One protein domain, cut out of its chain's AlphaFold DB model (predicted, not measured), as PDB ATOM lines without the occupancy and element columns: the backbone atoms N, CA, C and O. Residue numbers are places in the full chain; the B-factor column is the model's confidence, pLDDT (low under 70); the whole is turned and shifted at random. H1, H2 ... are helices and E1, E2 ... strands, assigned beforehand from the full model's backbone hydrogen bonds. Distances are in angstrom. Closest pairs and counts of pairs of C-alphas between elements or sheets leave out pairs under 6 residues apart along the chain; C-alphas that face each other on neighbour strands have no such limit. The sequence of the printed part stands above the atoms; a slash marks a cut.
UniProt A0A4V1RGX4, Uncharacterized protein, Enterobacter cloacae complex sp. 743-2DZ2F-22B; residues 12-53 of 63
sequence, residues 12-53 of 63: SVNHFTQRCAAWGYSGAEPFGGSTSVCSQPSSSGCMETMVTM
ATOM      1  N   SER A  12     -28.739   5.479   6.478       58.75
ATOM      2  CA  SER A  12     -28.665   4.410   5.467       58.75
ATOM      3  C   SER A  12     -29.191   4.878   4.108       58.75
ATOM      4  O   SER A  12     -30.378   4.750   3.813       58.75
ATOM      5  N   VAL A  13     -28.305   5.392   3.248       60.91
ATOM      6  CA  VAL A  13     -28.648   5.925   1.905       60.91
ATOM      7  C   VAL A  13     -29.358   4.886   1.022       60.91
ATOM      8  O   VAL A  13     -30.266   5.212   0.265       60.91
ATOM      9  N   ASN A  14     -28.993   3.609   1.170       64.06
ATOM     10  CA  ASN A  14     -29.577   2.489   0.422       64.06
ATOM     11  C   ASN A  14     -31.067   2.268   0.760       64.06
ATOM     12  O   ASN A  14     -31.885   1.990  -0.113       64.06
ATOM     13  N   HIS A  15     -31.450   2.479   2.024       64.38
ATOM     14  CA  HIS A  15     -32.861   2.443   2.416       64.38
ATOM     15  C   HIS A  15     -33.655   3.574   1.766       64.38
ATOM     16  O   HIS A  15     -34.827   3.390   1.445       64.38
ATOM     17  N   PHE A  16     -33.013   4.724   1.557       65.44
ATOM     18  CA  PHE A  16     -33.651   5.886   0.963       65.44
ATOM     19  C   PHE A  16     -33.993   5.647  -0.507       65.44
ATOM     20  O   PHE A  16     -35.149   5.793  -0.893       65.44
ATOM     21  N   THR A  17     -33.035   5.175  -1.308       67.31
ATOM     22  CA  THR A  17     -33.269   4.874  -2.729       67.31
ATOM     23  C   THR A  17     -34.290   3.756  -2.928       67.31
ATOM     24  O   THR A  17     -35.159   3.890  -3.783       67.31
ATOM     25  N   GLN A  18     -34.269   2.699  -2.105       71.06
ATOM     26  CA  GLN A  18     -35.272   1.627  -2.170       71.06
ATOM     27  C   GLN A  18     -36.691   2.104  -1.834       71.06
ATOM     28  O   GLN A  18     -37.639   1.738  -2.530       71.06
ATOM     29  N   ARG A  19     -36.864   2.932  -0.792       70.12
ATOM     30  CA  ARG A  19     -38.186   3.476  -0.429       70.12
ATOM     31  C   ARG A  19     -38.694   4.465  -1.480       70.12
ATOM     32  O   ARG A  19     -39.863   4.411  -1.843       70.12
ATOM     33  N   CYS A  20     -37.816   5.334  -1.979       72.38
ATOM     34  CA  CYS A  20     -38.142   6.299  -3.027       72.38
ATOM     35  C   CYS A  20     -38.523   5.595  -4.336       72.38
ATOM     36  O   CYS A  20     -39.545   5.939  -4.927       72.38
ATOM     37  N   ALA A  21     -37.794   4.542  -4.717       69.62
ATOM     38  CA  ALA A  21     -38.137   3.700  -5.860       69.62
ATOM     39  C   ALA A  21     -39.500   3.012  -5.686       69.62
ATOM     40  O   ALA A  21     -40.285   2.971  -6.630       69.62
ATOM     41  N   ALA A  22     -39.834   2.546  -4.475       72.94
ATOM     42  CA  ALA A  22     -41.154   1.982  -4.179       72.94
ATOM     43  C   ALA A  22     -42.301   3.001  -4.338       72.94
ATOM     44  O   ALA A  22     -43.447   2.611  -4.537       72.94
ATOM     45  N   TRP A  23     -42.004   4.300  -4.253       73.62
ATOM     46  CA  TRP A  23     -42.955   5.386  -4.503       73.62
ATOM     47  C   TRP A  23     -42.895   5.946  -5.928       73.62
ATOM     48  O   TRP A  23     -43.710   6.794  -6.275       73.62
ATOM     49  N   GLY A  24     -41.967   5.468  -6.760       67.56
ATOM     50  CA  GLY A  24     -41.804   5.913  -8.146       67.56
ATOM     51  C   GLY A  24     -40.844   7.091  -8.340       67.56
ATOM     52  O   GLY A  24     -40.777   7.640  -9.438       67.56
ATOM     53  N   TYR A  25     -40.085   7.473  -7.312       69.81
ATOM     54  CA  TYR A  25     -39.007   8.455  -7.426       69.81
ATOM     55  C   TYR A  25     -37.716   7.772  -7.892       69.81
ATOM     56  O   TYR A  25     -37.354   6.703  -7.401       69.81
ATOM     57  N   SER A  26     -37.011   8.400  -8.838       66.12
ATOM     58  CA  SER A  26     -35.792   7.832  -9.440       66.12
ATOM     59  C   SER A  26     -34.536   8.017  -8.581       66.12
ATOM     60  O   SER A  26     -33.519   7.372  -8.839       66.12
ATOM     61  N   GLY A  27     -34.588   8.883  -7.569       64.19
ATOM     62  CA  GLY A  27     -33.448   9.223  -6.732       64.19
ATOM     63  C   GLY A  27     -33.836   9.583  -5.302       64.19
ATOM     64  O   GLY A  27     -34.997   9.800  -4.951       64.19
ATOM     65  N   ALA A  28     -32.822   9.614  -4.453       68.44
ATOM     66  CA  ALA A  28     -32.899  10.143  -3.107       68.44
ATOM     67  C   ALA A  28     -31.721  11.095  -2.944       68.44
ATOM     68  O   ALA A  28     -30.574  10.657  -3.044       68.44
ATOM     69  N   GLU A  29     -31.990  12.372  -2.704       68.69
ATOM     70  CA  GLU A  29     -30.943  13.350  -2.429       68.69
ATOM     71  C   GLU A  29     -30.983  13.778  -0.967       68.69
ATOM     72  O   GLU A  29     -32.064  13.945  -0.395       68.69
ATOM     73  N   PRO A  30     -29.811  13.952  -0.335       67.25
ATOM     74  CA  PRO A  30     -29.743  14.505   1.005       67.25
ATOM     75  C   PRO A  30     -30.328  15.916   0.977       67.25
ATOM     76  O   PRO A  30     -29.830  16.809   0.292       67.25
ATOM     77  N   PHE A  31     -31.399  16.120   1.736       69.31
ATOM     78  CA  PHE A  31     -31.908  17.454   1.987       69.31
ATOM     79  C   PHE A  31     -31.038  18.000   3.103       69.31
ATOM     80  O   PHE A  31     -31.036  17.428   4.183       69.31
ATOM     81  N   GLY A  32     -30.242  19.031   2.812       64.69
ATOM     82  CA  GLY A  32     -29.041  19.447   3.557       64.69
ATOM     83  C   GLY A  32     -29.158  19.786   5.056       64.69
ATOM     84  O   GLY A  32     -28.267  20.446   5.580       64.69
ATOM     85  N   GLY A  33     -30.205  19.359   5.762       67.44
ATOM     86  CA  GLY A  33     -30.266  19.289   7.217       67.44
ATOM     87  C   GLY A  33     -29.812  17.922   7.735       67.44
ATOM     88  O   GLY A  33     -30.552  16.940   7.698       67.44
ATOM     89  N   SER A  34     -28.597  17.851   8.274       67.44
ATOM     90  CA  SER A  34     -28.205  16.762   9.170       67.44
ATOM     91  C   SER A  34     -28.544  17.165  10.604       67.44
ATOM     92  O   SER A  34     -27.922  18.069  11.159       67.44
ATOM     93  N   THR A  35     -29.522  16.502  11.213       74.12
ATOM     94  CA  THR A  35     -29.877  16.724  12.615       74.12
ATOM     95  C   THR A  35     -28.972  15.874  13.504       74.12
ATOM     96  O   THR A  35     -29.086  14.648  13.541       74.12
ATOM     97  N   SER A  36     -28.068  16.520  14.234       74.88
ATOM     98  CA  SER A  36     -27.202  15.871  15.221       74.88
ATOM     99  C   SER A  36     -27.883  15.884  16.588       74.88
ATOM    100  O   SER A  36     -28.007  16.940  17.205       74.88
ATOM    101  N   VAL A  37     -28.328  14.724  17.075       79.88
ATOM    102  CA  VAL A  37     -28.862  14.585  18.440       79.88
ATOM    103  C   VAL A  37     -27.886  13.816  19.313       79.88
ATOM    104  O   VAL A  37     -27.266  12.854  18.874       79.88
ATOM    105  N   CYS A  38     -27.745  14.232  20.568       83.69
ATOM    106  CA  CYS A  38     -26.974  13.468  21.534       83.69
ATOM    107  C   CYS A  38     -27.777  12.230  21.961       83.69
ATOM    108  O   CYS A  38     -28.777  12.374  22.662       83.69
ATOM    109  N   SER A  39     -27.363  11.037  21.525       83.00
ATOM    110  CA  SER A  39     -27.993   9.771  21.925       83.00
ATOM    111  C   SER A  39     -27.557   9.338  23.319       83.00
ATOM    112  O   SER A  39     -28.371   8.821  24.077       83.00
ATOM    113  N   GLN A  40     -26.290   9.574  23.677       84.19
ATOM    114  CA  GLN A  40     -25.766   9.228  24.999       84.19
ATOM    115  C   GLN A  40     -25.131  10.450  25.662       84.19
ATOM    116  O   GLN A  40     -23.935  10.697  25.488       84.19
ATOM    117  N   PRO A  41     -25.904  11.237  26.427       81.19
ATOM    118  CA  PRO A  41     -25.333  12.253  27.294       81.19
ATOM    119  C   PRO A  41     -24.583  11.586  28.454       81.19
ATOM    120  O   PRO A  41     -25.025  10.595  29.028       81.19
ATOM    121  N   SER A  42     -23.423  12.126  28.798       88.56
ATOM    122  CA  SER A  42     -22.559  11.681  29.889       88.56
ATOM    123  C   SER A  42     -22.145  12.858  30.756       88.56
ATOM    124  O   SER A  42     -22.232  14.014  30.345       88.56
ATOM    125  N   SER A  43     -21.658  12.568  31.964       82.75
ATOM    126  CA  SER A  43     -21.292  13.595  32.950       82.75
ATOM    127  C   SER A  43     -20.233  14.596  32.455       82.75
ATOM    128  O   SER A  43     -20.079  15.651  33.061       82.75
ATOM    129  N   SER A  44     -19.510  14.277  31.376       84.69
ATOM    130  CA  SER A  44     -18.459  15.115  30.779       84.69
ATOM    131  C   SER A  44     -18.818  15.673  29.394       84.69
ATOM    132  O   SER A  44     -17.989  16.336  28.779       84.69
ATOM    133  N   GLY A  45     -20.022  15.406  28.878       84.94
ATOM    134  CA  GLY A  45     -20.435  15.794  27.527       84.94
ATOM    135  C   GLY A  45     -21.224  14.700  26.815       84.94
ATOM    136  O   GLY A  45     -21.689  13.749  27.433       84.94
ATOM    137  N   CYS A  46     -21.394  14.822  25.503       86.44
ATOM    138  CA  CYS A  46     -22.070  13.798  24.714       86.44
ATOM    139  C   CYS A  46     -21.100  12.654  24.365       86.44
ATOM    140  O   CYS A  46     -20.136  12.886  23.641       86.44
ATOM    141  N   MET A  47     -21.339  11.439  24.874       86.38
ATOM    142  CA  MET A  47     -20.562  10.237  24.527       86.38
ATOM    143  C   MET A  47     -20.874   9.757  23.108       86.38
ATOM    144  O   MET A  47     -19.970   9.375  22.372       86.38
ATOM    145  N   GLU A  48     -22.148   9.795  22.715       82.25
ATOM    146  CA  GLU A  48     -22.590   9.332  21.403       82.25
ATOM    147  C   GLU A  48     -23.532  10.347  20.773       82.25
ATOM    148  O   GLU A  48     -24.589  10.665  21.322       82.25
ATOM    149  N   THR A  49     -23.151  10.835  19.595       80.12
ATOM    150  CA  THR A  49     -23.977  11.746  18.804       80.12
ATOM    151  C   THR A  49     -24.567  10.975  17.635       80.12
ATOM    152  O   THR A  49     -23.847  10.500  16.760       80.12
ATOM    153  N   MET A  50     -25.887  10.858  17.609       79.44
ATOM    154  CA  MET A  50     -26.614  10.278  16.498       79.44
ATOM    155  C   MET A  50     -26.881  11.364  15.461       79.44
ATOM    156  O   MET A  50     -27.715  12.253  15.640       79.44
ATOM    157  N   VAL A  51     -26.140  11.293  14.359       77.38
ATOM    158  CA  VAL A  51     -26.349  12.168  13.209       77.38
ATOM    159  C   VAL A  51     -27.423  11.545  12.334       77.38
ATOM    160  O   VAL A  51     -27.237  10.481  11.745       77.38
ATOM    161  N   THR A  52     -28.570  12.207  12.270       72.31
ATOM    162  CA  THR A  52     -29.664  11.812  11.395       72.31
ATOM    163  C   THR A  52     -29.658  12.715  10.178       72.31
ATOM    164  O   THR A  52     -29.971  13.898  10.266       72.31
ATOM    165  N   MET A  53     -29.260  12.154   9.045       70.56
ATOM    166  CA  MET A  53     -29.309  12.838   7.759       70.56
ATOM    167  C   MET A  53     -30.731  12.744   7.212       70.56
ATOM    168  O   MET A  53     -31.253  11.643   7.019       70.56
TER     169      MET A  53
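Overview. This is residues 12 to 53 of the 63 residues of an uncharacterized protein of Enterobacter cloacae complex sp. 743-2DZ2F-22B (UniProt A0A4V1RGX4). A long, thin hairpin of two strands, E1 and E2, makes one end of a rod; past the end of E2, E1 bends and runs on to a short helix, H1, at the other end. The printed part has 42 residues, with H1, E1 and E2 in chain order; the class is mixed, the two-stranded sheet antiparallel. The whole is extended, radius of gyration of the C-alphas 14.7 A, spans 47 by 16 by 11 A.

Arrangement. H1, residues 13 to 22, has every O i to N i+4 pair within hydrogen-bond range. Its closest C-alphas to E1, residues 27 to 42, are Thr 17 and Ala 28, 5.3 A. E1 and E2, residues 45 to 53, form a hairpin at 164 degrees; N 35 and O 52 are 2.8 A apart. H1 and E2 are apart.

Along the chain. H1 spans 14.5 A from C-alpha 13 at (-28.648, 5.925, 1.905). E1 spans 38.3 A, bending by 65 degrees at residue 32. E2 spans 21.9 A, bending by 61 degrees at residue 48, to C-alpha 53 at (-29.309, 12.838, 7.759).

Size, cuts and confidence. The C-alphas farthest apart, Gly 24 and Ser 43, are 46.6 A apart. The printed part has no cut; both links are tight. pLDDT is under 70 at residues 12 to 17, 21 and 24 to 34.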